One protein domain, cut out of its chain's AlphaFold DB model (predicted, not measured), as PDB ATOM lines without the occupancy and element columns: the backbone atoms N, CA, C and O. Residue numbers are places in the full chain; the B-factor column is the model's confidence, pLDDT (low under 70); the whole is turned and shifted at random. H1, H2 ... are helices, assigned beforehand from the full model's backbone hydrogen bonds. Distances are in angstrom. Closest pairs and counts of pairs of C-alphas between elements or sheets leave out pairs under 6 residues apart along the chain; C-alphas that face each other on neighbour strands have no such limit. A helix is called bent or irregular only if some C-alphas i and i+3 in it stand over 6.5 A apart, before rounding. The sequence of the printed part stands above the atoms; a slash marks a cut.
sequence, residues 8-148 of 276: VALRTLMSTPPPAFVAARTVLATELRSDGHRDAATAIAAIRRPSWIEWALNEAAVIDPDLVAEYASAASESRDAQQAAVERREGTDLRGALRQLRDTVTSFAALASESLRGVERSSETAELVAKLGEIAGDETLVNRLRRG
ATOM      1  N   VAL A   8     -20.880 -12.496  55.828       85.56
ATOM      2  CA  VAL A   8     -21.184 -13.297  54.636       85.56
ATOM      3  C   VAL A   8     -22.410 -12.725  53.934       85.56
ATOM      4  O   VAL A   8     -22.324 -12.389  52.754       85.56
ATOM      5  N   ALA A   9     -23.505 -12.501  54.666       86.38
ATOM      6  CA  ALA A   9     -24.716 -11.883  54.123       86.38
ATOM      7  C   ALA A   9     -24.448 -10.502  53.495       86.38
ATOM      8  O   ALA A   9     -24.972 -10.188  52.425       86.38
ATOM      9  N   LEU A  10     -23.595  -9.684  54.123       89.50
ATOM     10  CA  LEU A  10     -23.210  -8.383  53.580       89.50
ATOM     11  C   LEU A  10     -22.418  -8.517  52.271       89.50
ATOM     12  O   LEU A  10     -22.713  -7.808  51.312       89.50
ATOM     13  N   ARG A  11     -21.444  -9.432  52.201       88.81
ATOM     14  CA  ARG A  11     -20.695  -9.702  50.965       88.81
ATOM     15  C   ARG A  11     -21.627 -10.181  49.852       88.81
ATOM     16  O   ARG A  11     -21.579  -9.644  48.751       88.81
ATOM     17  N   THR A  12     -22.524 -11.122  50.146       90.44
ATOM     18  CA  THR A  12     -23.526 -11.612  49.185       90.44
ATOM     19  C   THR A  12     -24.420 -10.484  48.667       90.44
ATOM     20  O   THR A  12     -24.695 -10.410  47.467       90.44
ATOM     21  N   LEU A  13     -24.834  -9.557  49.538       92.94
ATOM     22  CA  LEU A  13     -25.598  -8.382  49.125       92.94
ATOM     23  C   LEU A  13     -24.796  -7.496  48.156       92.94
ATOM     24  O   LEU A  13     -25.336  -7.054  47.145       92.94
ATOM     25  N   MET A  14     -23.514  -7.253  48.436       91.69
ATOM     26  CA  MET A  14     -22.652  -6.405  47.598       91.69
ATOM     27  C   MET A  14     -22.242  -7.059  46.266       91.69
ATOM     28  O   MET A  14     -21.954  -6.339  45.309       91.69
ATOM     29  N   SER A  15     -22.287  -8.392  46.185       89.69
ATOM     30  CA  SER A  15     -22.152  -9.190  44.954       89.69
ATOM     31  C   SER A  15     -23.469  -9.368  44.185       89.69
ATOM     32  O   SER A  15     -23.494  -9.918  43.087       89.69
ATOM     33  N   THR A  16     -24.596  -8.883  44.712       90.12
ATOM     34  CA  THR A  16     -25.868  -8.941  43.983       90.12
ATOM     35  C   THR A  16     -25.860  -7.926  42.831       90.12
ATOM     36  O   THR A  16     -25.562  -6.751  43.075       90.12
ATOM     37  N   PRO A  17     -26.257  -8.308  41.597       88.62
ATOM     38  CA  PRO A  17     -26.308  -7.382  40.470       88.62
ATOM     39  C   PRO A  17     -27.108  -6.106  40.794       88.62
ATOM     40  O   PRO A  17     -28.188  -6.197  41.396       88.62
ATOM     41  N   PRO A  18     -26.663  -4.909  40.357       87.69
ATOM     42  CA  PRO A  18     -27.294  -3.638  40.712       87.69
ATOM     43  C   PRO A  18     -28.823  -3.562  40.512       87.69
ATOM     44  O   PRO A  18     -29.489  -2.962  41.362       87.69
ATOM     45  N   PRO A  19     -29.432  -4.159  39.462       81.38
ATOM     46  CA  PRO A  19     -30.889  -4.168  39.311       81.38
ATOM     47  C   PRO A  19     -31.623  -4.938  40.421       81.38
ATOM     48  O   PRO A  19     -32.708  -4.528  40.828       81.38
ATOM     49  N   ALA A  20     -31.027  -6.017  40.937       80.94
ATOM     50  CA  ALA A  20     -31.599  -6.864  41.987       80.94
ATOM     51  C   ALA A  20     -31.236  -6.395  43.410       80.94
ATOM     52  O   ALA A  20     -31.911  -6.751  44.378       80.94
ATOM     53  N   PHE A  21     -30.212  -5.545  43.542       87.12
ATOM     54  CA  PHE A  21     -29.663  -5.096  44.821       87.12
ATOM     55  C   PHE A  21     -30.709  -4.513  45.782       87.12
ATOM     56  O   PHE A  21     -30.732  -4.844  46.964       87.12
ATOM     57  N   VAL A  22     -31.600  -3.639  45.298       84.44
ATOM     58  CA  VAL A  22     -32.581  -2.958  46.166       84.44
ATOM     59  C   VAL A  22     -33.571  -3.952  46.777       84.44
ATOM     60  O   VAL A  22     -33.938  -3.807  47.945       84.44
ATOM     61  N   ALA A  23     -33.975  -4.968  46.011       80.38
ATOM     62  CA  ALA A  23     -34.849  -6.027  46.496       80.38
ATOM     63  C   ALA A  23     -34.130  -6.874  47.557       80.38
ATOM     64  O   ALA A  23     -34.635  -6.993  48.672       80.38
ATOM     65  N   ALA A  24     -32.914  -7.348  47.261       86.69
ATOM     66  CA  ALA A  24     -32.095  -8.123  48.196       86.69
ATOM     67  C   ALA A  24     -31.816  -7.362  49.507       86.69
ATOM     68  O   ALA A  24     -32.023  -7.894  50.596       86.69
ATOM     69  N   ARG A  25     -31.457  -6.071  49.421       88.44
ATOM     70  CA  ARG A  25     -31.251  -5.189  50.585       88.44
ATOM     71  C   ARG A  25     -32.510  -5.074  51.444       88.44
ATOM     72  O   ARG A  25     -32.425  -5.027  52.668       88.44
ATOM     73  N   THR A  26     -33.680  -4.995  50.810       82.56
ATOM     74  CA  THR A  26     -34.969  -4.863  51.506       82.56
ATOM     75  C   THR A  26     -35.352  -6.150  52.230       82.56
ATOM     76  O   THR A  26     -35.836  -6.076  53.362       82.56
ATOM     77  N   VAL A  27     -35.105  -7.307  51.611       88.19
ATOM     78  CA  VAL A  27     -35.294  -8.623  52.237       88.19
ATOM     79  C   VAL A  27     -34.391  -8.748  53.463       88.19
ATOM     80  O   VAL A  27     -34.912  -8.884  54.569       88.19
ATOM     81  N   LEU A  28     -33.080  -8.531  53.306       89.00
ATOM     82  CA  LEU A  28     -32.114  -8.641  54.407       89.00
ATOM     83  C   LEU A  28     -32.429  -7.674  55.561       89.00
ATOM     84  O   LEU A  28     -32.401  -8.045  56.731       89.00
ATOM     85  N   ALA A  29     -32.794  -6.425  55.256       85.00
ATOM     86  CA  ALA A  29     -33.201  -5.469  56.286       85.00
ATOM     87  C   ALA A  29     -34.492  -5.891  57.015       85.00
ATOM     88  O   ALA A  29     -34.708  -5.505  58.161       85.00
ATOM     89  N   THR A  30     -35.381  -6.643  56.366       81.62
ATOM     90  CA  THR A  30     -36.631  -7.126  56.973       81.62
ATOM     91  C   THR A  30     -36.385  -8.340  57.865       81.62
ATOM     92  O   THR A  30     -36.928  -8.390  58.970       81.62
ATOM     93  N   GLU A  31     -35.519  -9.257  57.436       87.38
ATOM     94  CA  GLU A  31     -35.035 -10.387  58.239       87.38
ATOM     95  C   GLU A  31     -34.360  -9.881  59.518       87.38
ATOM     96  O   GLU A  31     -34.834 -10.161  60.617       87.38
ATOM     97  N   LEU A  32     -33.391  -8.966  59.392       87.62
ATOM     98  CA  LEU A  32     -32.708  -8.360  60.540       87.62
ATOM     99  C   LEU A  32     -33.663  -7.654  61.519       87.62
ATOM    100  O   LEU A  32     -33.449  -7.700  62.729       87.62
ATOM    101  N   ARG A  33     -34.735  -7.002  61.038       84.25
ATOM    102  CA  ARG A  33     -35.757  -6.422  61.937       84.25
ATOM    103  C   ARG A  33     -36.553  -7.492  62.672       84.25
ATOM    104  O   ARG A  33     -36.890  -7.271  63.836       84.25
ATOM    105  N   SER A  34     -36.876  -8.588  61.992       85.50
ATOM    106  CA  SER A  34     -37.642  -9.708  62.549       85.50
ATOM    107  C   SER A  34     -36.842 -10.434  63.629       85.50
ATOM    108  O   SER A  34     -37.398 -10.775  64.670       85.50
ATOM    109  N   ASP A  35     -35.525 -10.516  63.447       86.88
ATOM    110  CA  ASP A  35     -34.576 -11.109  64.396       86.88
ATOM    111  C   ASP A  35     -34.175 -10.154  65.541       86.88
ATOM    112  O   ASP A  35     -33.366 -10.487  66.404       86.88
ATOM    113  N   GLY A  36     -34.748  -8.944  65.584       84.00
ATOM    114  CA  GLY A  36     -34.512  -7.960  66.646       84.00
ATOM    115  C   GLY A  36     -33.282  -7.067  66.448       84.00
ATOM    116  O   GLY A  36     -33.041  -6.165  67.254       84.00
ATOM    117  N   HIS A  37     -32.541  -7.221  65.350       86.44
ATOM    118  CA  HIS A  37     -31.360  -6.429  64.999       86.44
ATOM    119  C   HIS A  37     -31.727  -5.122  64.264       86.44
ATOM    120  O   HIS A  37     -31.365  -4.893  63.108       86.44
ATOM    121  N   ARG A  38     -32.454  -4.220  64.938       80.62
ATOM    122  CA  ARG A  38     -32.975  -2.973  64.330       80.62
ATOM    123  C   ARG A  38     -31.893  -2.011  63.829       80.62
ATOM    124  O   ARG A  38     -32.070  -1.404  62.768       80.62
ATOM    125  N   ASP A  39     -30.785  -1.889  64.553       81.38
ATOM    126  CA  ASP A  39     -29.679  -1.004  64.165       81.38
ATOM    127  C   ASP A  39     -28.958  -1.545  62.923       81.38
ATOM    128  O   ASP A  39     -28.716  -0.808  61.969       81.38
ATOM    129  N   ALA A  40     -28.729  -2.862  62.882       82.56
ATOM    130  CA  ALA A  40     -28.180  -3.565  61.724       82.56
ATOM    131  C   ALA A  40     -29.080  -3.410  60.488       82.56
ATOM    132  O   ALA A  40     -28.604  -3.071  59.408       82.56
ATOM    133  N   ALA A  41     -30.397  -3.569  60.648       81.81
ATOM    134  CA  ALA A  41     -31.353  -3.355  59.565       81.81
ATOM    135  C   ALA A  41     -31.343  -1.913  59.031       81.81
ATOM    136  O   ALA A  41     -31.496  -1.693  57.829       81.81
ATOM    137  N   THR A  42     -31.174  -0.927  59.919       81.00
ATOM    138  CA  THR A  42     -31.065   0.490  59.541       81.00
ATOM    139  C   THR A  42     -29.780   0.743  58.761       81.00
ATOM    140  O   THR A  42     -29.826   1.386  57.712       81.00
ATOM    141  N   ALA A  43     -28.659   0.177  59.214       84.00
ATOM    142  CA  ALA A  43     -27.386   0.250  58.509       84.00
ATOM    143  C   ALA A  43     -27.473  -0.392  57.113       84.00
ATOM    144  O   ALA A  43     -27.135   0.266  56.133       84.00
ATOM    145  N   ILE A  44     -28.021  -1.611  56.993       85.19
ATOM    146  CA  ILE A  44     -28.239  -2.277  55.696       85.19
ATOM    147  C   ILE A  44     -29.123  -1.430  54.775       85.19
ATOM    148  O   ILE A  44     -28.801  -1.262  53.601       85.19
ATOM    149  N   ALA A  45     -30.216  -0.854  55.284       82.94
ATOM    150  CA  ALA A  45     -31.115  -0.021  54.485       82.94
ATOM    151  C   ALA A  45     -30.452   1.272  53.970       82.94
ATOM    152  O   ALA A  45     -30.848   1.776  52.915       82.94
ATOM    153  N   ALA A  46     -29.449   1.786  54.687       84.31
ATOM    154  CA  ALA A  46     -28.690   2.976  54.312       84.31
ATOM    155  C   ALA A  46     -27.609   2.707  53.248       84.31
ATOM    156  O   ALA A  46     -27.139   3.655  52.617       84.31
ATOM    157  N   ILE A  47     -27.236   1.444  53.005       86.56
ATOM    158  CA  ILE A  47     -26.224   1.096  52.000       86.56
ATOM    159  C   ILE A  47     -26.688   1.542  50.611       86.56
ATOM    160  O   ILE A  47     -27.795   1.213  50.160       86.56
ATOM    161  N   ARG A  48     -25.820   2.279  49.914       88.31
ATOM    162  CA  ARG A  48     -26.033   2.708  48.529       88.31
ATOM    163  C   ARG A  48     -26.007   1.500  47.597       88.31
ATOM    164  O   ARG A  48     -25.236   0.568  47.784       88.31
ATOM    165  N   ARG A  49     -26.797   1.559  46.527       84.19
ATOM    166  CA  ARG A  49     -26.638   0.632  45.404       84.19
ATOM    167  C   ARG A  49     -25.230   0.781  44.791       84.19
ATOM    168  O   ARG A  49     -24.905   1.905  44.392       84.19
ATOM    169  N   PRO A  50     -24.439  -0.302  44.668       88.50
ATOM    170  CA  PRO A  50     -23.139  -0.246  44.008       88.50
ATOM    171  C   PRO A  50     -23.287   0.107  42.522       88.50
ATOM    172  O   PRO A  50     -24.325  -0.152  41.899       88.50
ATOM    173  N   SER A  51     -22.259   0.732  41.948       91.50
ATOM    174  CA  SER A  51     -22.156   0.879  40.492       91.50
ATOM    175  C   SER A  51     -21.881  -0.476  39.825       91.50
ATOM    176  O   SER A  51     -21.544  -1.451  40.492       91.50
ATOM    177  N   TRP A  52     -22.004  -0.546  38.496       92.81
ATOM    178  CA  TRP A  52     -21.646  -1.760  37.748       92.81
ATOM    179  C   TRP A  52     -20.169  -2.119  37.885       92.81
ATOM    180  O   TRP A  52     -19.849  -3.291  38.036       92.81
ATOM    181  N   ILE A  53     -19.294  -1.112  37.905       94.88
ATOM    182  CA  ILE A  53     -17.857  -1.288  38.122       94.88
ATOM    183  C   ILE A  53     -17.590  -1.817  39.539       94.88
ATOM    184  O   ILE A  53     -16.880  -2.802  39.699       94.88
ATOM    185  N   GLU A  54     -18.190  -1.212  40.571       94.56
ATOM    186  CA  GLU A  54     -18.024  -1.665  41.963       94.56
ATOM    187  C   GLU A  54     -18.529  -3.099  42.156       94.56
ATOM    188  O   GLU A  54     -17.858  -3.902  42.800       94.56
ATOM    189  N   TRP A  55     -19.681  -3.431  41.568       95.75
ATOM    190  CA  TRP A  55     -20.225  -4.786  41.575       95.75
ATOM    191  C   TRP A  55     -19.282  -5.780  40.888       95.75
ATOM    192  O   TRP A  55     -18.957  -6.803  41.479       95.75
ATOM    193  N   ALA A  56     -18.799  -5.470  39.683       96.38
ATOM    194  CA  ALA A  56     -17.923  -6.358  38.924       96.38
ATOM    195  C   ALA A  56     -16.604  -6.644  39.657       96.38
ATOM    196  O   ALA A  56     -16.120  -7.773  39.650       96.38
ATOM    197  N   LEU A  57     -16.048  -5.633  40.330       96.56
ATOM    198  CA  LEU A  57     -14.850  -5.776  41.155       96.56
ATOM    199  C   LEU A  57     -15.114  -6.590  42.431       96.56
ATOM    200  O   LEU A  57     -14.289  -7.428  42.791       96.56
ATOM    201  N   ASN A  58     -16.258  -6.386  43.096       95.81
ATOM    202  CA  ASN A  58     -16.665  -7.222  44.230       95.81
ATOM    203  C   ASN A  58     -16.849  -8.684  43.799       95.81
ATOM    204  O   ASN A  58     -16.410  -9.585  44.506       95.81
ATOM    205  N   GLU A  59     -17.450  -8.915  42.632       94.94
ATOM    206  CA  GLU A  59     -17.667 -10.251  42.084       94.94
ATOM    207  C   GLU A  59     -16.348 -10.939  41.722       94.94
ATOM    208  O   GLU A  59     -16.110 -12.075  42.123       94.94
ATOM    209  N   ALA A  60     -15.435 -10.232  41.057       95.06
ATOM    210  CA  ALA A  60     -14.096 -10.738  40.771       95.06
ATOM    211  C   ALA A  60     -13.319 -11.094  42.056       95.06
ATOM    212  O   ALA A  60     -12.664 -12.130  42.099       95.06
ATOM    213  N   ALA A  61     -13.462 -10.310  43.134       94.06
ATOM    214  CA  ALA A  61     -12.867 -10.628  44.438       94.06
ATOM    215  C   ALA A  61     -13.480 -11.873  45.112       94.06
ATOM    216  O   ALA A  61     -12.853 -12.473  45.988       94.06
ATOM    217  N   VAL A  62     -14.713 -12.243  44.754       91.69
ATOM    218  CA  VAL A  62     -15.358 -13.484  45.208       91.69
ATOM    219  C   VAL A  62     -14.904 -14.676  44.371       91.69
ATOM    220  O   VAL A  62     -14.676 -15.745  44.934       91.69
ATOM    221  N   ILE A  63     -14.764 -14.490  43.058       93.62
ATOM    222  CA  ILE A  63     -14.342 -15.534  42.119       93.62
ATOM    223  C   ILE A  63     -12.883 -15.932  42.355       93.62
ATOM    224  O   ILE A  63     -12.584 -17.125  42.386       93.62
ATOM    225  N   ASP A  64     -11.995 -14.952  42.548       95.44
ATOM    226  CA  ASP A  64     -10.560 -15.178  42.729       95.44
ATOM    227  C   ASP A  64     -10.009 -14.421  43.960       95.44
ATOM    228  O   ASP A  64      -9.531 -13.281  43.864       95.44
ATOM    229  N   PRO A  65     -10.089 -15.040  45.156       94.44
ATOM    230  CA  PRO A  65      -9.552 -14.472  46.389       94.44
ATOM    231  C   PRO A  65      -8.022 -14.319  46.402       94.44
ATOM    232  O   PRO A  65      -7.498 -13.489  47.152       94.44
ATOM    233  N   ASP A  66      -7.306 -15.110  45.603       96.25
ATOM    234  CA  ASP A  66      -5.845 -15.076  45.549       96.25
ATOM    235  C   ASP A  66      -5.386 -13.873  44.721       96.25
ATOM    236  O   ASP A  66      -4.554 -13.088  45.183       96.25
ATOM    237  N   LEU A  67      -6.030 -13.612  43.579       96.88
ATOM    238  CA  LEU A  67      -5.764 -12.430  42.758       96.88
ATOM    239  C   LEU A  67      -5.992 -11.114  43.521       96.88
ATOM    240  O   LEU A  67      -5.216 -10.164  43.377       96.88
ATOM    241  N   VAL A  68      -7.017 -11.033  44.381       96.50
ATOM    242  CA  VAL A  68      -7.220  -9.842  45.230       96.50
ATOM    243  C   VAL A  68      -6.173  -9.717  46.337       96.50
ATOM    244  O   VAL A  68      -5.834  -8.597  46.731       96.50
ATOM    245  N   ALA A  69      -5.626 -10.831  46.829       96.75
ATOM    246  CA  ALA A  69      -4.507 -10.804  47.762       96.75
ATOM    247  C   ALA A  69      -3.214 -10.329  47.077       96.75
ATOM    248  O   ALA A  69      -2.514  -9.485  47.642       96.75
ATOM    249  N   GLU A  70      -2.941 -10.794  45.855       97.81
ATOM    250  CA  GLU A  70      -1.804 -10.354  45.038       97.81
ATOM    251  C   GLU A  70      -1.886  -8.864  44.697       97.81
ATOM    252  O   GLU A  70      -0.930  -8.123  44.930       97.81
ATOM    253  N   TYR A  71      -3.049  -8.399  44.228       98.31
ATOM    254  CA  TYR A  71      -3.299  -6.981  43.975       98.31
ATOM    255  C   TYR A  71      -3.086  -6.129  45.236       98.31
ATOM    256  O   TYR A  71      -2.440  -5.083  45.182       98.31
ATOM    257  N   ALA A  72      -3.584  -6.580  46.393       97.69
ATOM    258  CA  ALA A  72      -3.399  -5.862  47.649       97.69
ATOM    259  C   ALA A  72      -1.920  -5.778  48.070       97.69
ATOM    260  O   ALA A  72      -1.495  -4.724  48.550       97.69
ATOM    261  N   SER A  73      -1.143  -6.852  47.870       97.62
ATOM    262  CA  SER A  73       0.309  -6.855  48.114       97.62
ATOM    263  C   SER A  73       1.017  -5.872  47.187       97.62
ATOM    264  O   SER A  73       1.708  -4.976  47.661       97.62
ATOM    265  N   ALA A  74       0.753  -5.956  45.879       97.75
ATOM    266  CA  ALA A  74       1.357  -5.083  44.878       97.75
ATOM    267  C   ALA A  74       1.022  -3.598  45.117       97.75
ATOM    268  O   ALA A  74       1.877  -2.726  44.957       97.75
ATOM    269  N   ALA A  75      -0.207  -3.297  45.549       97.56
ATOM    270  CA  ALA A  75      -0.611  -1.944  45.916       97.56
ATOM    271  C   ALA A  75       0.143  -1.436  47.156       97.56
ATOM    272  O   ALA A  75       0.567  -0.280  47.178       97.56
ATOM    273  N   SER A  76       0.343  -2.285  48.173       96.81
ATOM    274  CA  SER A  76       1.152  -1.940  49.352       96.81
ATOM    275  C   SER A  76       2.609  -1.689  48.980       96.81
ATOM    276  O   SER A  76       3.134  -0.617  49.267       96.81
ATOM    277  N   GLU A  77       3.230  -2.625  48.264       96.12
ATOM    278  CA  GLU A  77       4.625  -2.534  47.822       96.12
ATOM    279  C   GLU A  77       4.868  -1.291  46.958       96.12
ATOM    280  O   GLU A  77       5.888  -0.619  47.101       96.12
ATOM    281  N   SER A  78       3.912  -0.938  46.090       96.19
ATOM    282  CA  SER A  78       3.972   0.292  45.298       96.19
ATOM    283  C   SER A  78       3.967   1.542  46.178       96.19
ATOM    284  O   SER A  78       4.786   2.433  45.956       96.19
ATOM    285  N   ARG A  79       3.074   1.630  47.175       94.12
ATOM    286  CA  ARG A  79       3.025   2.779  48.097       94.12
ATOM    287  C   ARG A  79       4.296   2.871  48.940       94.12
ATOM    288  O   ARG A  79       4.858   3.957  49.065       94.12
ATOM    289  N   ASP A  80       4.791   1.742  49.439       93.62
ATOM    290  CA  ASP A  80       6.024   1.676  50.226       93.62
ATOM    291  C   ASP A  80       7.241   2.116  49.399       93.62
ATOM    292  O   ASP A  80       8.054   2.925  49.852       93.62
ATOM    293  N   ALA A  81       7.346   1.650  48.149       93.38
ATOM    294  CA  ALA A  81       8.413   2.050  47.239       93.38
ATOM    295  C   ALA A  81       8.326   3.535  46.846       93.38
ATOM    296  O   ALA A  81       9.356   4.202  46.730       93.38
ATOM    297  N   GLN A  82       7.116   4.073  46.660       91.19
ATOM    298  CA  GLN A  82       6.900   5.503  46.414       91.19
ATOM    299  C   GLN A  82       7.320   6.346  47.624       91.19
ATOM    300  O   GLN A  82       8.057   7.321  47.461       91.19
ATOM    301  N   GLN A  83       6.917   5.950  48.833       92.38
ATOM    302  CA  GLN A  83       7.284   6.635  50.071       92.38
ATOM    303  C   GLN A  83       8.805   6.626  50.290       92.38
ATOM    304  O   GLN A  83       9.406   7.668  50.553       92.38
ATOM    305  N   ALA A  84       9.452   5.475  50.103       90.62
ATOM    306  CA  ALA A  84      10.902   5.351  50.222       90.62
ATOM    307  C   ALA A  84      11.660   6.209  49.195       90.62
ATOM    308  O   ALA A  84      12.684   6.811  49.532       90.62
ATOM    309  N   ALA A  85      11.143   6.315  47.964       88.31
ATOM    310  CA  ALA A  85      11.714   7.170  46.926       88.31
ATOM    311  C   ALA A  85      11.629   8.664  47.292       88.31
ATOM    312  O   ALA A  85      12.599   9.399  47.094       88.31
ATOM    313  N   VAL A  86      10.508   9.109  47.874       91.06
ATOM    314  CA  VAL A  86      10.341  10.484  48.382       91.06
ATOM    315  C   VAL A  86      11.335  10.778  49.508       91.06
ATOM    316  O   VAL A  86      11.953  11.843  49.542       91.06
ATOM    317  N   GLU A  87      11.550   9.811  50.394       91.44
ATOM    318  CA  GLU A  87      12.477   9.914  51.524       91.44
ATOM    319  C   GLU A  87      13.950   9.685  51.138       91.44
ATOM    320  O   GLU A  87      14.828   9.764  51.997       91.44
ATOM    321  N   ARG A  88      14.236   9.430  49.851       87.19
ATOM    322  CA  ARG A  88      15.573   9.127  49.309       87.19
ATOM    323  C   ARG A  88      16.268   7.954  50.009       87.19
ATOM    324  O   ARG A  88      17.494   7.950  50.132       87.19
ATOM    325  N   ARG A  89      15.509   6.954  50.464       83.38
ATOM    326  CA  ARG A  89      16.100   5.710  50.973       83.38
ATOM    327  C   ARG A  89      16.659   4.903  49.802       83.38
ATOM    328  O   ARG A  89      15.991   4.725  48.786       83.38
ATOM    329  N   GLU A  90      17.886   4.411  49.937       76.75
ATOM    330  CA  GLU A  90      18.485   3.505  48.954       76.75
ATOM    331  C   GLU A  90      17.862   2.101  49.057       76.75
ATOM    332  O   GLU A  90      17.520   1.643  50.147       76.75
ATOM    333  N   GLY A  91      17.739   1.400  47.923       72.56
ATOM    334  CA  GLY A  91      17.403  -0.031  47.884       72.56
ATOM    335  C   GLY A  91      15.968  -0.411  47.499       72.56
ATOM    336  O   GLY A  91      15.687  -1.603  47.408       72.56
ATOM    337  N   THR A  92      15.063   0.534  47.226       79.69
ATOM    338  CA  THR A  92      13.695   0.204  46.774       79.69
ATOM    339  C   THR A  92      13.576   0.139  45.252       79.69
ATOM    340  O   THR A  92      13.853   1.123  44.559       79.69
ATOM    341  N   ASP A  93      13.099  -0.992  44.721       89.31
ATOM    342  CA  ASP A  93      12.790  -1.150  43.294       89.31
ATOM    343  C   ASP A  93      11.400  -0.588  42.952       89.31
ATOM    344  O   ASP A  93      10.424  -1.315  42.758       89.31
ATOM    345  N   LEU A  94      11.314   0.742  42.850       91.31
ATOM    346  CA  LEU A  94      10.079   1.434  42.466       91.31
ATOM    347  C   LEU A  94       9.553   0.976  41.097       91.31
ATOM    348  O   LEU A  94       8.344   0.892  40.890       91.31
ATOM    349  N   ARG A  95      10.443   0.672  40.144       91.75
ATOM    350  CA  ARG A  95      10.019   0.245  38.802       91.75
ATOM    351  C   ARG A  95       9.412  -1.155  38.832       91.75
ATOM    352  O   ARG A  95       8.421  -1.376  38.138       91.75
ATOM    353  N   GLY A  96       9.994  -2.065  39.611       94.88
ATOM    354  CA  GLY A  96       9.459  -3.403  39.855       94.88
ATOM    355  C   GLY A  96       8.080  -3.353  40.503       94.88
ATOM    356  O   GLY A  96       7.131  -3.887  39.932       94.88
ATOM    357  N   ALA A  97       7.940  -2.609  41.604       94.81
ATOM    358  CA  ALA A  97       6.670  -2.474  42.321       94.81
ATOM    359  C   ALA A  97       5.547  -1.903  41.429       94.81
ATOM    360  O   ALA A  97       4.447  -2.452  41.363       94.81
ATOM    361  N   LEU A  98       5.838  -0.854  40.646       94.75
ATOM    362  CA  LEU A  98       4.873  -0.279  39.698       94.75
ATOM    363  C   LEU A  98       4.551  -1.201  38.513       94.75
ATOM    364  O   LEU A  98       3.492  -1.070  37.899       94.75
ATOM    365  N   ARG A  99       5.462  -2.102  38.125       97.06
ATOM    366  CA  ARG A  99       5.180  -3.120  37.102       97.06
ATOM    367  C   ARG A  99       4.238  -4.183  37.662       97.06
ATOM    368  O   ARG A  99       3.205  -4.422  37.054       97.06
ATOM    369  N   GLN A 100       4.541  -4.722  38.839       96.81
ATOM    370  CA  GLN A 100       3.714  -5.737  39.493       96.81
ATOM    371  C   GLN A 100       2.295  -5.229  39.786       96.81
ATOM    372  O   GLN A 100       1.315  -5.944  39.567       96.81
ATOM    373  N   LEU A 101       2.156  -3.962  40.193       97.81
ATOM    374  CA  LEU A 101       0.844  -3.337  40.342       97.81
ATOM    375  C   LEU A 101       0.084  -3.267  39.008       97.81
ATOM    376  O   LEU A 101      -1.094  -3.600  38.958       97.81
ATOM    377  N   ARG A 102       0.734  -2.882  37.905       97.56
ATOM    378  CA  ARG A 102       0.070  -2.844  36.588       97.56
ATOM    379  C   ARG A 102      -0.352  -4.229  36.099       97.56
ATOM    380  O   ARG A 102      -1.440  -4.358  35.540       97.56
ATOM    381  N   ASP A 103       0.466  -5.251  36.326       97.56
ATOM    382  CA  ASP A 103       0.174  -6.621  35.887       97.56
ATOM    383  C   ASP A 103      -1.037  -7.198  36.647       97.56
ATOM    384  O   ASP A 103      -1.958  -7.762  36.045       97.56
ATOM    385  N   THR A 104      -1.092  -6.974  37.966       97.62
ATOM    386  CA  THR A 104      -2.235  -7.376  38.806       97.62
ATOM    387  C   THR A 104      -3.498  -6.578  38.477       97.62
ATOM    388  O   THR A 104      -4.561  -7.177  38.326       97.62
ATOM    389  N   VAL A 105      -3.401  -5.259  38.264       98.25
ATOM    390  CA  VAL A 105      -4.524  -4.416  37.801       98.25
ATOM    391  C   VAL A 105      -5.092  -4.926  36.476       98.25
ATOM    392  O   VAL A 105      -6.307  -5.052  36.341       98.25
ATOM    393  N   THR A 106      -4.231  -5.255  35.510       97.25
ATOM    394  CA  THR A 106      -4.654  -5.774  34.199       97.25
ATOM    395  C   THR A 106      -5.414  -7.092  34.342       97.25
ATOM    396  O   THR A 106      -6.492  -7.259  33.770       97.25
ATOM    397  N   SER A 107      -4.881  -8.010  35.149       97.06
ATOM    398  CA  SER A 107      -5.483  -9.325  35.395       97.06
ATOM    399  C   SER A 107      -6.838  -9.204  36.100       97.06
ATOM    400  O   SER A 107      -7.819  -9.825  35.692       97.06
ATOM    401  N   PHE A 108      -6.928  -8.329  37.104       97.31
ATOM    402  CA  PHE A 108      -8.166  -8.068  37.837       97.31
ATOM    403  C   PHE A 108      -9.226  -7.410  36.943       97.31
ATOM    404  O   PHE A 108     -10.385  -7.826  36.942       97.31
ATOM    405  N   ALA A 109      -8.841  -6.420  36.131       96.44
ATOM    406  CA  ALA A 109      -9.745  -5.768  35.185       96.44
ATOM    407  C   ALA A 109     -10.304  -6.753  34.146       96.44
ATOM    408  O   ALA A 109     -11.482  -6.667  33.794       96.44
ATOM    409  N   ALA A 110      -9.496  -7.713  33.684       95.50
ATOM    410  CA  ALA A 110      -9.954  -8.772  32.787       95.50
ATOM    411  C   ALA A 110     -11.006  -9.671  33.459       95.50
ATOM    412  O   ALA A 110     -12.065  -9.904  32.875       95.50
ATOM    413  N   LEU A 111     -10.766 -10.103  34.702       95.75
ATOM    414  CA  LEU A 111     -11.718 -10.923  35.457       95.75
ATOM    415  C   LEU A 111     -13.036 -10.180  35.729       95.75
ATOM    416  O   LEU A 111     -14.117 -10.719  35.505       95.75
ATOM    417  N   ALA A 112     -12.965  -8.913  36.140       95.50
ATOM    418  CA  ALA A 112     -14.152  -8.088  36.360       95.50
ATOM    419  C   ALA A 112     -14.931  -7.819  35.059       95.50
ATOM    420  O   ALA A 112     -16.164  -7.785  35.059       95.50
ATOM    421  N   SER A 113     -14.227  -7.673  33.932       94.31
ATOM    422  CA  SER A 113     -14.858  -7.556  32.613       94.31
ATOM    423  C   SER A 113     -15.650  -8.811  32.245       94.31
ATOM    424  O   SER A 113     -16.717  -8.695  31.644       94.31
ATOM    425  N   GLU A 114     -15.165  -9.998  32.614       92.88
ATOM    426  CA  GLU A 114     -15.879 -11.257  32.380       92.88
ATOM    427  C   GLU A 114     -17.187 -11.321  33.182       92.88
ATOM    428  O   GLU A 114     -18.236 -11.656  32.628       92.88
ATOM    429  N   SER A 115     -17.176 -10.875  34.444       91.62
ATOM    430  CA  SER A 115     -18.392 -10.775  35.265       91.62
ATOM    431  C   SER A 115     -19.457  -9.880  34.622       91.62
ATOM    432  O   SER A 115     -20.642 -10.214  34.633       91.62
ATOM    433  N   LEU A 116     -19.054  -8.758  34.012       90.75
ATOM    434  CA  LEU A 116     -19.972  -7.880  33.275       90.75
ATOM    435  C   LEU A 116     -20.542  -8.560  32.025       90.75
ATOM    436  O   LEU A 116     -21.751  -8.483  31.789       90.75
ATOM    437  N   ARG A 117     -19.713  -9.276  31.258       90.62
ATOM    438  CA  ARG A 117     -20.171 -10.014  30.068       90.62
ATOM    439  C   ARG A 117     -21.203 -11.082  30.422       90.62
ATOM    440  O   ARG A 117     -22.174 -11.234  29.685       90.62
ATOM    441  N   GLY A 118     -21.047 -11.745  31.570       85.19
ATOM    442  CA  GLY A 118     -21.999 -12.739  32.079       85.19
ATOM    443  C   GLY A 118     -23.421 -12.208  32.313       85.19
ATOM    444  O   GLY A 118     -24.368 -12.990  32.346       85.19
ATOM    445  N   VAL A 119     -23.594 -10.887  32.427       86.00
ATOM    446  CA  VAL A 119     -24.897 -10.206  32.568       86.00
ATOM    447  C   VAL A 119     -25.221  -9.302  31.371       86.00
ATOM    448  O   VAL A 119     -25.974  -8.335  31.507       86.00
ATOM    449  N   GLU A 120     -24.635  -9.604  30.207       84.19
ATOM    450  CA  GLU A 120     -24.808  -8.867  28.944       84.19
ATOM    451  C   GLU A 120     -24.465  -7.371  29.062       84.19
ATOM    452  O   GLU A 120     -25.076  -6.502  28.436       84.19
ATOM    453  N   ARG A 121     -23.470  -7.047  29.897       82.75
ATOM    454  CA  ARG A 121     -22.929  -5.695  30.066       82.75
ATOM    455  C   ARG A 121     -21.506  -5.648  29.528       82.75
ATOM    456  O   ARG A 121     -20.721  -6.574  29.704       82.75
ATOM    457  N   SER A 122     -21.150  -4.520  28.934       81.44
ATOM    458  CA  SER A 122     -19.763  -4.157  28.666       81.44
ATOM    459  C   SER A 122     -19.402  -2.933  29.499       81.44
ATOM    460  O   SER A 122     -20.221  -2.031  29.668       81.44
ATOM    461  N   SER A 123     -18.178  -2.907  30.006       78.94
ATOM    462  CA  SER A 123     -17.499  -1.692  30.454       78.94
ATOM    463  C   SER A 123     -16.231  -1.578  29.628       78.94
ATOM    464  O   SER A 123     -15.710  -2.584  29.131       78.94
ATOM    465  N   GLU A 124     -15.763  -0.355  29.441       83.75
ATOM    466  CA  GLU A 124     -14.460  -0.146  28.843       83.75
ATOM    467  C   GLU A 124     -13.400  -0.610  29.841       83.75
ATOM    468  O   GLU A 124     -13.389  -0.195  30.998       83.75
ATOM    469  N   THR A 125     -12.479  -1.473  29.405       88.44
ATOM    470  CA  THR A 125     -11.383  -1.964  30.255       88.44
ATOM    471  C   THR A 125     -10.627  -0.811  30.928       88.44
ATOM    472  O   THR A 125     -10.180  -0.946  32.066       88.44
ATOM    473  N   ALA A 126     -10.538   0.340  30.255       89.06
ATOM    474  CA  ALA A 126      -9.955   1.567  30.783       89.06
ATOM    475  C   ALA A 126     -10.648   2.068  32.066       89.06
ATOM    476  O   ALA A 126      -9.957   2.454  33.006       89.06
ATOM    477  N   GLU A 127     -11.981   2.003  32.165       92.56
ATOM    478  CA  GLU A 127     -12.726   2.414  33.365       92.56
ATOM    479  C   GLU A 127     -12.403   1.517  34.570       92.56
ATOM    480  O   GLU A 127     -12.209   2.000  35.689       92.56
ATOM    481  N   LEU A 128     -12.313   0.202  34.342       94.81
ATOM    482  CA  LEU A 128     -11.949  -0.774  35.374       94.81
ATOM    483  C   LEU A 128     -10.510  -0.565  35.855       94.81
ATOM    484  O   LEU A 128     -10.259  -0.549  37.062       94.81
ATOM    485  N   VAL A 129      -9.578  -0.360  34.921       96.31
ATOM    486  CA  VAL A 129      -8.171  -0.062  35.218       96.31
ATOM    487  C   VAL A 129      -8.044   1.246  35.997       96.31
ATOM    488  O   VAL A 129      -7.360   1.276  37.020       96.31
ATOM    489  N   ALA A 130      -8.741   2.305  35.577       95.56
ATOM    490  CA  ALA A 130      -8.746   3.586  36.277       95.56
ATOM    491  C   ALA A 130      -9.277   3.440  37.711       95.56
ATOM    492  O   ALA A 130      -8.649   3.921  38.658       95.56
ATOM    493  N   LYS A 131     -10.384   2.703  37.900       96.50
ATOM    494  CA  LYS A 131     -10.947   2.469  39.237       96.50
ATOM    495  C   LYS A 131     -10.013   1.653  40.131       96.50
ATOM    496  O   LYS A 131      -9.878   1.958  41.313       96.50
ATOM    497  N   LEU A 132      -9.351   0.635  39.588       97.81
ATOM    498  CA  LEU A 132      -8.342  -0.137  40.317       97.81
ATOM    499  C   LEU A 132      -7.098   0.699  40.649       97.81
ATOM    500  O   LEU A 132      -6.503   0.498  41.706       97.81
ATOM    501  N   GLY A 133      -6.723   1.658  39.800       96.38
ATOM    502  CA  GLY A 133      -5.682   2.642  40.105       96.38
ATOM    503  C   GLY A 133      -6.055   3.540  41.288       96.38
ATOM    504  O   GLY A 133      -5.252   3.706  42.204       96.38
ATOM    505  N   GLU A 134      -7.293   4.047  41.318       96.44
ATOM    506  CA  GLU A 134      -7.837   4.809  42.456       96.44
ATOM    507  C   GLU A 134      -7.794   3.983  43.750       96.44
ATOM    508  O   GLU A 134      -7.285   4.445  44.770       96.44
ATOM    509  N   ILE A 135      -8.275   2.735  43.698       97.19
ATOM    510  CA  ILE A 135      -8.281   1.826  44.851       97.19
ATOM    511  C   ILE A 135      -6.853   1.557  45.339       97.19
ATOM    512  O   ILE A 135      -6.619   1.551  46.542       97.19
ATOM    513  N   ALA A 136      -5.882   1.391  44.438       96.94
ATOM    514  CA  ALA A 136      -4.497   1.105  44.810       96.94
ATOM    515  C   ALA A 136      -3.836   2.266  45.574       96.94
ATOM    516  O   ALA A 136      -2.896   2.040  46.336       96.94
ATOM    517  N   GLY A 137      -4.327   3.496  45.406       93.94
ATOM    518  CA  GLY A 137      -3.860   4.665  46.150       93.94
ATOM    519  C   GLY A 137      -4.381   4.753  47.589       93.94
ATOM    520  O   GLY A 137      -3.798   5.478  48.391       93.94
ATOM    521  N   ASP A 138      -5.437   4.011  47.939       93.94
ATOM    522  CA  ASP A 138      -6.127   4.112  49.229       93.94
ATOM    523  C   ASP A 138      -6.240   2.739  49.913       93.94
ATOM    524  O   ASP A 138      -7.027   1.872  49.526       93.94
ATOM    525  N   GLU A 139      -5.485   2.549  50.996       92.62
ATOM    526  CA  GLU A 139      -5.485   1.307  51.776       92.62
ATOM    527  C   GLU A 139      -6.881   0.928  52.304       92.62
ATOM    528  O   GLU A 139      -7.222  -0.257  52.397       92.62
ATOM    529  N   THR A 140      -7.733   1.908  52.611       92.44
ATOM    530  CA  THR A 140      -9.099   1.637  53.066       92.44
ATOM    531  C   THR A 140      -9.954   1.053  51.944       92.44
ATOM    532  O   THR A 140     -10.737   0.130  52.190       92.44
ATOM    533  N   LEU A 141      -9.772   1.519  50.705       94.06
ATOM    534  CA  LEU A 141     -10.445   0.965  49.530       94.06
ATOM    535  C   LEU A 141      -9.902  -0.420  49.175       94.06
ATOM    536  O   LEU A 141     -10.707  -1.310  48.895       94.06
ATOM    537  N   VAL A 142      -8.585  -0.644  49.268       95.56
ATOM    538  CA  VAL A 142      -7.987  -1.982  49.094       95.56
ATOM    539  C   VAL A 142      -8.602  -2.970  50.086       95.56
ATOM    540  O   VAL A 142      -9.061  -4.045  49.698       95.56
ATOM    541  N   ASN A 143      -8.686  -2.599  51.365       92.69
ATOM    542  CA  ASN A 143      -9.271  -3.456  52.393       92.69
ATOM    543  C   ASN A 143     -10.770  -3.709  52.173       92.69
ATOM    544  O   ASN A 143     -11.257  -4.810  52.444       92.69
ATOM    545  N   ARG A 144     -11.518  -2.734  51.642       92.44
ATOM    546  CA  ARG A 144     -12.918  -2.947  51.240       92.44
ATOM    547  C   ARG A 144     -13.034  -3.903  50.057       92.44
ATOM    548  O   ARG A 144     -13.888  -4.785  50.107       92.44
ATOM    549  N   LEU A 145     -12.174  -3.781  49.047       94.94
ATOM    550  CA  LEU A 145     -12.150  -4.694  47.903       94.94
ATOM    551  C   LEU A 145     -11.823  -6.129  48.335       94.94
ATOM    552  O   LEU A 145     -12.564  -7.041  47.983       94.94
ATOM    553  N   ARG A 146     -10.813  -6.335  49.196       93.12
ATOM    554  CA  ARG A 146     -10.495  -7.663  49.775       93.12
ATOM    555  C   ARG A 146     -11.687  -8.305  50.488       93.12
ATOM    556  O   ARG A 146     -11.794  -9.527  50.580       93.12
ATOM    557  N   ARG A 147     -12.588  -7.483  51.030       90.56
ATOM    558  CA  ARG A 147     -13.804  -7.938  51.713       90.56
ATOM    559  C   ARG A 147     -15.008  -8.096  50.775       90.56
ATOM    560  O   ARG A 147     -16.013  -8.638  51.233       90.56
ATOM    561  N   GLY A 148     -14.912  -7.662  49.516       92.19
ATOM    562  CA  GLY A 148     -16.022  -7.603  48.560       92.19
ATOM    563  C   GLY A 148     -17.059  -6.532  48.910       92.19
ATOM    564  O   GLY A 148     -18.252  -6.754  48.743       92.19
TER     565      GLY A 148
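What this domain is: This is residues 8 to 148 of the 276 residues of an uncharacterized protein of Acidimicrobiia bacterium (UniProt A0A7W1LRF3). Two unequal helical lobes sit end to end: the larger is built on the long hairpin of H5 and H6, with H7 crossing it and H8 alongside H5, and the smaller is a triangle of three helices, H1, H2 and H3, in which H2 touches both of the others. H4 crosses H6 near its last residues, at the loose join between the lobes. The printed part has 141 residues with eight named helices, H1 to H8 in chain order, and no named strand; the class is all helix. It is only just loose, close to compact, with a radius of gyration of the C-alphas of 17.6 A, and elongated, spanning 59 by 35 by 21 A.

How they stand to each other: H6, residues 94 to 117, is the longest helix and forms a helical hairpin with H5, residues 65 to 86; they touch, closest at the C-alphas of Ser 78 and Ala 97, 4.9 A apart, at a shallow tilt of 33 degrees, only just short of steep, opposite ways. H7, residues 125 to 137, is the hub, touching four helices. It touches H6 at a steep tilt of 49 degrees, with the C-alphas of Ala 109 and Leu 128 closest at 5.5 A. H8, residues 139 to 146, touches H5 at a shallow tilt of 14 degrees, closest at the C-alphas of Val 68 and Arg 146, 6.0 A, and touches H7 only at the corner, closest at the C-alphas of Ile 135 and Leu 141, 5.2 A. H4, residues 52 to 63, touches H6 about perpendicular at 79 degrees, closest at the C-alphas of Ala 56 and Ala 112, 4.9 A. Of 9 touching pairs, those meeting only at the corner left out, 3 are at a shallow tilt: the packing is mostly crossed, but only just. H1, residues 8 to 14, is close to H4 but not clearly touching, with the C-alphas of Met 14 and Trp 55 closest at 6.7 A. H2, residues 18 to 34, forms a helical hairpin with H3, residues 38 to 46, at a shallow tilt of 11 degrees, closest at the C-alphas of Ala 29 and Ala 41, 4.3 A. H1 and H2 are a helical hairpin too, at 36 degrees, only just steep, closest at the C-alphas of Leu 13 and Ala 24, 6.6 A. H3 and H4 are apart. Every O i to N i+4 pair is within hydrogen-bond range in H1 and H3 to H8; in H2, 11 of 13 are.

Where its parts are: H1 begins at C-alpha 8, (-21.184, -13.297, 54.636). H2 is 24.9 A long and irregular, with C-alphas 19 and 22 at 7.2 A. H5 is 32.0 A, H6 34.6 A and H7 18.8 A long. H8 ends at C-alpha 146, (-10.495, -7.663, 49.775).

The domain as a whole: The C-alphas of Ser 34 and Glu 90 are the two farthest apart, 59.2 A. The printed part has no cut and no long link. Mean pLDDT of the printed part is 90.8, and no printed residue is under 70.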